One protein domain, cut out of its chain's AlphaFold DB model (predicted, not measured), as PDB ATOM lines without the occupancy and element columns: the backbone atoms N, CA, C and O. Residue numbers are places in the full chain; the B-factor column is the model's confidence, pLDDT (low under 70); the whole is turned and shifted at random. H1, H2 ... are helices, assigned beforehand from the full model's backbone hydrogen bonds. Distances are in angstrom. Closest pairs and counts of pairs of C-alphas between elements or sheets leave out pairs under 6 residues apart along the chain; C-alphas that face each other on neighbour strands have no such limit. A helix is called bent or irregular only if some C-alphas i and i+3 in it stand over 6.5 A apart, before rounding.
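This is residues 24 to 31 and 39 to 99 of the 121 residues of the protein "Type III secretion protein" of Pseudomonas tolaasii (UniProt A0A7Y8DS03). A loose cluster of three short helices, H2, H3 and H4, with their centres in a triangle, sits at one end of a long helix, H5, which reaches away from it like an arm; residues 81 to 86 of H5 meet H2, and residues 93 to 99 stick out free. A fourth short helix, H1, lies near the middle of H5, running the opposite way. The printed part has 69 residues with five named helices, H1 to H5 in order along the chain, and no named strand; the class is all helix. The whole is only just loose, close to compact, with a radius of gyration of the C-alphas of 13.4 A, and elongated, spanning 38 by 22 by 21 A.

H1 is residues 24 to 30, beginning with C-alpha 24 at (43.061, 15.114, -4.298). After the cut, H2 is residues 42 to 50, 12.4 A from first to last C-alpha. H3 is residues 53 to 62, 15.0 A long, and H4 is residues 65 to 73, 12.4 A long. H5 is residues 79 to 98, 29.8 A from C-alpha 79 at (38.509, 29.297, 14.652) to C-alpha 98 at (44.963, 2.002, 4.567). H5 is neither bent nor irregular, but only just: C-alphas 80 and 83 are 6.3 A apart.

H1 and H5 are close but not clearly touching, their closest C-alphas, of Phe 27 and Leu 88, 7.8 A apart; they run opposite ways at a shallow tilt of 32 degrees. H2 touches H5, with residues 81 to 86 of H5 alone; the closest C-alphas are those of Leu 49 and His 82, 6.3 A apart, and the lines are about perpendicular at 89 degrees. H2 and H3 are close but not clearly touching, with the closest C-alphas, of Arg 48 and Trp 56, 6.2 A apart; they run opposite ways at a shallow tilt of 32 degrees, only just short of steep. H2 and H4 are close but not clearly touching, with the closest C-alphas, of His 45 and Leu 71, 6.9 A apart, at a steep tilt of 64 degrees. H3 and H4 are close but not clearly touching, with the closest C-alphas, of Arg 60 and Val 68, 6.5 A apart. H3 and H5 are apart. Every O i to N i+4 pair is within hydrogen-bond range in H1, H2 and H4, against 3 of 6 in H3 and 14 of 16 in H5.

The two C-alphas farthest apart are those of Lys 73 and Leu 99, at 39.2 A. Residues 32 to 38 are not printed, and C-alphas 31 and 39 are 14.9 A apart across this cut, which falls in the link from H1 to H2. The links that are printed whole, H2 to H3, H3 to H4 and H4 to H5, are tight. The mean pLDDT of the printed part is 73.3; it is under 70 at residues 24 to 25, 27 to 31, 39 to 42, 74 to 84, 95 and 99.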
ATOM      1  N   CYS A  24      42.547  13.780  -4.609       68.12
ATOM      2  CA  CYS A  24      43.061  15.114  -4.298       68.12
ATOM      3  C   CYS A  24      42.071  16.205  -4.734       68.12
ATOM      4  O   CYS A  24      41.820  17.139  -3.978       68.12
ATOM      5  N   ARG A  25      41.430  16.052  -5.902       69.06
ATOM      6  CA  ARG A  25      40.393  16.972  -6.399       69.06
ATOM      7  C   ARG A  25      39.095  16.913  -5.586       69.06
ATOM      8  O   ARG A  25      38.426  17.929  -5.407       69.06
ATOM      9  N   ARG A  26      38.677  15.734  -5.119       72.25
ATOM     10  CA  ARG A  26      37.494  15.583  -4.246       72.25
ATOM     11  C   ARG A  26      37.769  16.130  -2.849       72.25
ATOM     12  O   ARG A  26      36.925  16.820  -2.288       72.25
ATOM     13  N   PHE A  27      38.964  15.875  -2.339       69.44
ATOM     14  CA  PHE A  27      39.456  16.376  -1.070       69.44
ATOM     15  C   PHE A  27      39.547  17.900  -1.096       69.44
ATOM     16  O   PHE A  27      38.985  18.546  -0.222       69.44
ATOM     17  N   SER A  28      40.110  18.486  -2.159       66.31
ATOM     18  CA  SER A  28      40.182  19.941  -2.328       66.31
ATOM     19  C   SER A  28      38.804  20.608  -2.376       66.31
ATOM     20  O   SER A  28      38.658  21.729  -1.907       66.31
ATOM     21  N   LYS A  29      37.771  19.923  -2.889       65.00
ATOM     22  CA  LYS A  29      36.376  20.402  -2.852       65.00
ATOM     23  C   LYS A  29      35.743  20.356  -1.458       65.00
ATOM     24  O   LYS A  29      34.785  21.082  -1.215       65.00
ATOM     25  N   ALA A  30      36.238  19.501  -0.564       65.38
ATOM     26  CA  ALA A  30      35.785  19.454   0.826       65.38
ATOM     27  C   ALA A  30      36.368  20.608   1.663       65.38
ATOM     28  O   ALA A  30      35.830  20.927   2.734       65.38
ATOM     29  N   LEU A  31      37.422  21.273   1.161       63.97
ATOM     30  CA  LEU A  31      37.880  22.537   1.723       63.97
ATOM     31  C   LEU A  31      36.869  23.647   1.389       63.97
ATOM     32  O   LEU A  31      36.448  23.791   0.240       63.97
ATOM     33  N   TYR A  39      45.582  32.735  -2.999       57.19
ATOM     34  CA  TYR A  39      46.834  33.470  -3.122       57.19
ATOM     35  C   TYR A  39      47.999  32.504  -2.912       57.19
ATOM     36  O   TYR A  39      47.821  31.466  -2.279       57.19
ATOM     37  N   ASP A  40      49.202  32.848  -3.367       60.59
ATOM     38  CA  ASP A  40      50.413  32.021  -3.179       60.59
ATOM     39  C   ASP A  40      50.694  31.649  -1.707       60.59
ATOM     40  O   ASP A  40      51.419  30.699  -1.405       60.59
ATOM     41  N   ASP A  41      50.085  32.369  -0.763       64.62
ATOM     42  CA  ASP A  41      50.193  32.120   0.671       64.62
ATOM     43  C   ASP A  41      49.097  31.193   1.234       64.62
ATOM     44  O   ASP A  41      49.093  30.928   2.437       64.62
ATOM     45  N   ALA A  42      48.183  30.660   0.412       67.19
ATOM     46  CA  ALA A  42      47.098  29.757   0.830       67.19
ATOM     47  C   ALA A  42      47.614  28.561   1.638       67.19
ATOM     48  O   ALA A  42      47.069  28.203   2.682       67.19
ATOM     49  N   ALA A  43      48.707  27.964   1.157       72.00
ATOM     50  CA  ALA A  43      49.332  26.806   1.778       72.00
ATOM     51  C   ALA A  43      49.936  27.149   3.147       72.00
ATOM     52  O   ALA A  43      49.848  26.350   4.077       72.00
ATOM     53  N   LEU A  44      50.511  28.347   3.299       76.31
ATOM     54  CA  LEU A  44      51.107  28.786   4.560       76.31
ATOM     55  C   LEU A  44      50.030  29.101   5.605       76.31
ATOM     56  O   LEU A  44      50.205  28.777   6.778       76.31
ATOM     57  N   HIS A  45      48.899  29.670   5.171       74.94
ATOM     58  CA  HIS A  45      47.736  29.927   6.029       74.94
ATOM     59  C   HIS A  45      47.116  28.622   6.530       74.94
ATOM     60  O   HIS A  45      46.841  28.484   7.721       74.94
ATOM     61  N   LEU A  46      46.954  27.641   5.640       72.88
ATOM     62  CA  LEU A  46      46.494  26.301   6.002       72.88
ATOM     63  C   LEU A  46      47.425  25.624   6.998       72.88
ATOM     64  O   LEU A  46      46.970  25.069   7.995       72.88
ATOM     65  N   LEU A  47      48.730  25.697   6.740       77.25
ATOM     66  CA  LEU A  47      49.738  25.117   7.610       77.25
ATOM     67  C   LEU A  47      49.661  25.741   9.002       77.25
ATOM     68  O   LEU A  47      49.538  25.019   9.981       77.25
ATOM     69  N   ARG A  48      49.635  27.075   9.094       77.06
ATOM     70  CA  ARG A  48      49.490  27.800  10.363       77.06
ATOM     71  C   ARG A  48      48.294  27.337  11.185       77.06
ATOM     72  O   ARG A  48      48.400  27.232  12.404       77.06
ATOM     73  N   LEU A  49      47.170  27.137  10.510       75.75
ATOM     74  CA  LEU A  49      45.899  26.788  11.117       75.75
ATOM     75  C   LEU A  49      45.843  25.328  11.570       75.75
ATOM     76  O   LEU A  49      45.105  25.004  12.492       75.75
ATOM     77  N   TRP A  50      46.611  24.463  10.917       75.00
ATOM     78  CA  TRP A  50      46.640  23.039  11.206       75.00
ATOM     79  C   TRP A  50      47.641  22.673  12.309       75.00
ATOM     80  O   TRP A  50      47.431  21.699  13.029       75.00
ATOM     81  N   VAL A  51      48.722  23.443  12.475       75.44
ATOM     82  CA  VAL A  51      49.731  23.143  13.499       75.44
ATOM     83  C   VAL A  51      49.505  23.925  14.787       75.44
ATOM     84  O   VAL A  51      49.277  25.135  14.774       75.44
ATOM     85  N   GLU A  52      49.672  23.240  15.920       75.88
ATOM     86  CA  GLU A  52      49.639  23.865  17.241       75.88
ATOM     87  C   GLU A  52      50.584  25.077  17.332       75.88
ATOM     88  O   GLU A  52      51.663  25.067  16.721       75.88
ATOM     89  N   PRO A  53      50.262  26.096  18.154       76.62
ATOM     90  CA  PRO A  53      51.078  27.303  18.278       76.62
ATOM     91  C   PRO A  53      52.555  27.013  18.568       76.62
ATOM     92  O   PRO A  53      53.431  27.624  17.959       76.62
ATOM     93  N   ALA A  54      52.845  26.047  19.445       78.06
ATOM     94  CA  ALA A  54      54.213  25.662  19.792       78.06
ATOM     95  C   ALA A  54      54.991  25.096  18.591       78.06
ATOM     96  O   ALA A  54      56.175  25.390  18.406       78.06
ATOM     97  N   THR A  55      54.318  24.319  17.746       81.62
ATOM     98  CA  THR A  55      54.913  23.736  16.543       81.62
ATOM     99  C   THR A  55      55.052  24.784  15.442       81.62
ATOM    100  O   THR A  55      56.096  24.854  14.789       81.62
ATOM    101  N   TRP A  56      54.068  25.678  15.294       84.19
ATOM    102  CA  TRP A  56      54.147  26.799  14.361       84.19
ATOM    103  C   TRP A  56      55.351  27.708  14.629       84.19
ATOM    104  O   TRP A  56      56.060  28.081  13.695       84.19
ATOM    105  N   GLN A  57      55.651  28.009  15.899       81.50
ATOM    106  CA  GLN A  57      56.803  28.840  16.283       81.50
ATOM    107  C   GLN A  57      58.141  28.316  15.746       81.50
ATOM    108  O   GLN A  57      59.039  29.104  15.449       81.50
ATOM    109  N   ARG A  58      58.271  26.995  15.600       87.50
ATOM    110  CA  ARG A  58      59.461  26.354  15.029       87.50
ATOM    111  C   ARG A  58      59.396  26.333  13.507       87.50
ATOM    112  O   ARG A  58      60.386  26.609  12.836       87.50
ATOM    113  N   LEU A  59      58.223  26.022  12.965       82.81
ATOM    114  CA  LEU A  59      58.009  25.856  11.533       82.81
ATOM    115  C   LEU A  59      58.140  27.174  10.765       82.81
ATOM    116  O   LEU A  59      58.725  27.197   9.683       82.81
ATOM    117  N   ARG A  60      57.677  28.283  11.349       83.94
ATOM    118  CA  ARG A  60      57.735  29.616  10.738       83.94
ATOM    119  C   ARG A  60      59.155  30.070  10.395       83.94
ATOM    120  O   ARG A  60      59.339  30.828   9.453       83.94
ATOM    121  N   LEU A  61      60.168  29.563  11.106       85.75
ATOM    122  CA  LEU A  61      61.582  29.866  10.847       85.75
ATOM    123  C   LEU A  61      62.083  29.303   9.510       85.75
ATOM    124  O   LEU A  61      63.122  29.731   9.016       85.75
ATOM    125  N   ARG A  62      61.359  28.342   8.922       84.06
ATOM    126  CA  ARG A  62      61.699  27.730   7.630       84.06
ATOM    127  C   ARG A  62      61.189  28.529   6.432       84.06
ATOM    128  O   ARG A  62      61.502  28.174   5.301       84.06
ATOM    129  N   PHE A  63      60.405  29.576   6.672       83.81
ATOM    130  CA  PHE A  63      59.807  30.408   5.638       83.81
ATOM    131  C   PHE A  63      60.367  31.831   5.691       83.81
ATOM    132  O   PHE A  63      60.938  32.263   6.693       83.81
ATOM    133  N   ALA A  64      60.207  32.581   4.598       84.94
ATOM    134  CA  ALA A  64      60.641  33.970   4.546       84.94
ATOM    135  C   ALA A  64      59.912  34.798   5.617       84.94
ATOM    136  O   ALA A  64      58.682  34.823   5.674       84.94
ATOM    137  N   ARG A  65      60.682  35.509   6.446       82.25
ATOM    138  CA  ARG A  65      60.166  36.234   7.616       82.25
ATOM    139  C   ARG A  65      59.047  37.220   7.275       82.25
ATOM    140  O   ARG A  65      58.089  37.312   8.028       82.25
ATOM    141  N   GLN A  66      59.159  37.944   6.159       81.88
ATOM    142  CA  GLN A  66      58.129  38.902   5.737       81.88
ATOM    143  C   GLN A  66      56.783  38.213   5.479       81.88
ATOM    144  O   GLN A  66      55.778  38.638   6.036       81.88
ATOM    145  N   ARG A  67      56.790  37.075   4.775       82.12
ATOM    146  CA  ARG A  67      55.577  36.292   4.485       82.12
ATOM    147  C   ARG A  67      54.883  35.799   5.754       82.12
ATOM    148  O   ARG A  67      53.665  35.845   5.854       82.12
ATOM    149  N   VAL A  68      55.662  35.355   6.740       82.88
ATOM    150  CA  VAL A  68      55.131  34.921   8.042       82.88
ATOM    151  C   VAL A  68      54.491  36.088   8.796       82.88
ATOM    152  O   VAL A  68      53.420  35.926   9.370       82.88
ATOM    153  N   LEU A  69      55.131  37.259   8.801       82.75
ATOM    154  CA  LEU A  69      54.622  38.432   9.517       82.75
ATOM    155  C   LEU A  69      53.329  38.976   8.900       82.75
ATOM    156  O   LEU A  69      52.407  39.330   9.634       82.75
ATOM    157  N   ASP A  70      53.245  39.019   7.571       80.88
ATOM    158  CA  ASP A  70      52.037  39.458   6.866       80.88
ATOM    159  C   ASP A  70      50.855  38.509   7.120       80.88
ATOM    160  O   ASP A  70      49.710  38.944   7.252       80.88
ATOM    161  N   LEU A  71      51.151  37.218   7.269       78.25
ATOM    162  CA  LEU A  71      50.188  36.177   7.603       78.25
ATOM    163  C   LEU A  71      49.684  36.277   9.048       78.25
ATOM    164  O   LEU A  71      48.476  36.300   9.272       78.25
ATOM    165  N   GLU A  72      50.590  36.413  10.021       77.75
ATOM    166  CA  GLU A  72      50.240  36.594  11.442       77.75
ATOM    167  C   GLU A  72      49.404  37.877  11.655       77.75
ATOM    168  O   GLU A  72      48.524  37.928  12.512       77.75
ATOM    169  N   LYS A  73      49.602  38.908  10.825       76.50
ATOM    170  CA  LYS A  73      48.829  40.160  10.875       76.50
ATOM    171  C   LYS A  73      47.381  40.018  10.371       76.50
ATOM    172  O   LYS A  73      46.525  40.824  10.743       76.50
ATOM    173  N   ASN A  74      47.095  39.011   9.544       67.62
ATOM    174  CA  ASN A  74      45.800  38.801   8.883       67.62
ATOM    175  C   ASN A  74      44.952  37.663   9.493       67.62
ATOM    176  O   ASN A  74      43.905  37.331   8.944       67.62
ATOM    177  N   GLU A  75      45.336  37.118  10.654       63.09
ATOM    178  CA  GLU A  75      44.768  35.926  11.330       63.09
ATOM    179  C   GLU A  75      43.285  35.999  11.784       63.09
ATOM    180  O   GLU A  75      42.828  35.208  12.608       63.09
ATOM    181  N   ARG A  76      42.476  36.924  11.270       56.97
ATOM    182  CA  ARG A  76      41.183  37.284  11.871       56.97
ATOM    183  C   ARG A  76      40.011  36.300  11.686       56.97
ATOM    184  O   ARG A  76      38.935  36.626  12.172       56.97
ATOM    185  N   PHE A  77      40.143  35.130  11.045       55.38
ATOM    186  CA  PHE A  77      38.938  34.463  10.501       55.38
ATOM    187  C   PHE A  77      38.764  32.936  10.605       55.38
ATOM    188  O   PHE A  77      37.875  32.423   9.932       55.38
ATOM    189  N   PHE A  78      39.503  32.170  11.425       58.75
ATOM    190  CA  PHE A  78      39.519  30.703  11.196       58.75
ATOM    191  C   PHE A  78      39.338  29.760  12.393       58.75
ATOM    192  O   PHE A  78      39.661  28.580  12.279       58.75
ATOM    193  N   HIS A  79      38.744  30.200  13.508       57.06
ATOM    194  CA  HIS A  79      38.509  29.297  14.652       57.06
ATOM    195  C   HIS A  79      37.655  28.063  14.281       57.06
ATOM    196  O   HIS A  79      37.989  26.942  14.649       57.06
ATOM    197  N   ASP A  80      36.631  28.246  13.442       59.09
ATOM    198  CA  ASP A  80      35.727  27.169  12.998       59.09
ATOM    199  C   ASP A  80      36.359  26.234  11.941       59.09
ATOM    200  O   ASP A  80      35.873  25.147  11.628       59.09
ATOM    201  N   THR A  81      37.492  26.645  11.369       63.16
ATOM    202  CA  THR A  81      38.168  25.898  10.300       63.16
ATOM    203  C   THR A  81      39.110  24.830  10.869       63.16
ATOM    204  O   THR A  81      39.349  23.825  10.205       63.16
ATOM    205  N   HIS A  82      39.566  24.978  12.119       65.62
ATOM    206  CA  HIS A  82      40.459  24.022  12.787       65.62
ATOM    207  C   HIS A  82      39.826  22.630  12.957       65.62
ATOM    208  O   HIS A  82      40.452  21.627  12.630       65.62
ATOM    209  N   ILE A  83      38.565  22.553  13.403       67.75
ATOM    210  CA  ILE A  83      37.858  21.271  13.604       67.75
ATOM    211  C   ILE A  83      37.694  20.528  12.271       67.75
ATOM    212  O   ILE A  83      37.890  19.321  12.182       67.75
ATOM    213  N   ARG A  84      37.379  21.256  11.195       68.25
ATOM    214  CA  ARG A  84      37.232  20.667   9.858       68.25
ATOM    215  C   ARG A  84      38.567  20.246   9.252       68.25
ATOM    216  O   ARG A  84      38.611  19.233   8.560       68.25
ATOM    217  N   LEU A  85      39.630  21.009   9.499       70.25
ATOM    218  CA  LEU A  85      40.990  20.651   9.097       70.25
ATOM    219  C   LEU A  85      41.466  19.379   9.781       70.25
ATOM    220  O   LEU A  85      42.078  18.552   9.116       70.25
ATOM    221  N   ASP A  86      41.133  19.196  11.056       72.94
ATOM    222  CA  ASP A  86      41.450  17.961  11.766       72.94
ATOM    223  C   ASP A  86      40.735  16.763  11.126       72.94
ATOM    224  O   ASP A  86      41.388  15.798  10.743       72.94
ATOM    225  N   THR A  87      39.431  16.861  10.845       77.56
ATOM    226  CA  THR A  87      38.691  15.805  10.123       77.56
ATOM    227  C   THR A  87      39.292  15.494   8.749       77.56
ATOM    228  O   THR A  87      39.404  14.332   8.353       77.56
ATOM    229  N   LEU A  88      39.691  16.528   8.008       74.94
ATOM    230  CA  LEU A  88      40.354  16.370   6.716       74.94
ATOM    231  C   LEU A  88      41.718  15.688   6.871       74.94
ATOM    232  O   LEU A  88      42.047  14.794   6.092       74.94
ATOM    233  N   TRP A  89      42.488  16.050   7.892       76.19
ATOM    234  CA  TRP A  89      43.759  15.409   8.191       76.19
ATOM    235  C   TRP A  89      43.586  13.945   8.599       76.19
ATOM    236  O   TRP A  89      44.292  13.085   8.080       76.19
ATOM    237  N   GLN A  90      42.602  13.626   9.440       75.75
ATOM    238  CA  GLN A  90      42.275  12.243   9.798       75.75
ATOM    239  C   GLN A  90      41.918  11.413   8.559       75.75
ATOM    240  O   GLN A  90      42.372  10.279   8.432       75.75
ATOM    241  N   ALA A  91      41.181  11.980   7.598       77.31
ATOM    242  CA  ALA A  91      40.886  11.304   6.334       77.31
ATOM    243  C   ALA A  91      42.149  11.054   5.484       77.31
ATOM    244  O   ALA A  91      42.261  10.004   4.846       77.31
ATOM    245  N   VAL A  92      43.111  11.987   5.484       76.44
ATOM    246  CA  VAL A  92      44.421  11.819   4.825       76.44
ATOM    247  C   VAL A  92      45.223  10.713   5.504       76.44
ATOM    248  O   VAL A  92      45.674   9.792   4.827       76.44
ATOM    249  N   VAL A  93      45.371  10.775   6.832       77.31
ATOM    250  CA  VAL A  93      46.091   9.771   7.629       77.31
ATOM    251  C   VAL A  93      45.485   8.399   7.395       77.31
ATOM    252  O   VAL A  93      46.209   7.477   7.034       77.31
ATOM    253  N   TRP A  94      44.158   8.282   7.496       76.19
ATOM    254  CA  TRP A  94      43.457   7.029   7.253       76.19
ATOM    255  C   TRP A  94      43.776   6.482   5.865       76.19
ATOM    256  O   TRP A  94      44.162   5.323   5.744       76.19
ATOM    257  N   ARG A  95      43.736   7.315   4.820       69.81
ATOM    258  CA  ARG A  95      44.067   6.874   3.462       69.81
ATOM    259  C   ARG A  95      45.518   6.417   3.319       69.81
ATOM    260  O   ARG A  95      45.745   5.388   2.705       69.81
ATOM    261  N   ILE A  96      46.485   7.126   3.897       74.44
ATOM    262  CA  ILE A  96      47.905   6.731   3.830       74.44
ATOM    263  C   ILE A  96      48.148   5.435   4.615       74.44
ATOM    264  O   ILE A  96      48.930   4.595   4.187       74.44
ATOM    265  N   THR A  97      47.461   5.248   5.744       74.12
ATOM    266  CA  THR A  97      47.576   4.028   6.559       74.12
ATOM    267  C   THR A  97      46.826   2.829   5.983       74.12
ATOM    268  O   THR A  97      47.172   1.695   6.300       74.12
ATOM    269  N   THR A  98      45.798   3.060   5.161       71.94
ATOM    270  CA  THR A  98      44.963   2.002   4.567       71.94
ATOM    271  C   THR A  98      45.311   1.694   3.117       71.94
ATOM    272  O   THR A  98      44.908   0.640   2.630       71.94
ATOM    273  N   LEU A  99      46.058   2.561   2.425       65.00
ATOM    274  CA  LEU A  99      46.584   2.254   1.102       65.00
ATOM    275  C   LEU A  99      47.689   1.198   1.269       65.00
ATOM    276  O   LEU A  99      48.730   1.505   1.856       65.00
TER     277      LEU A  99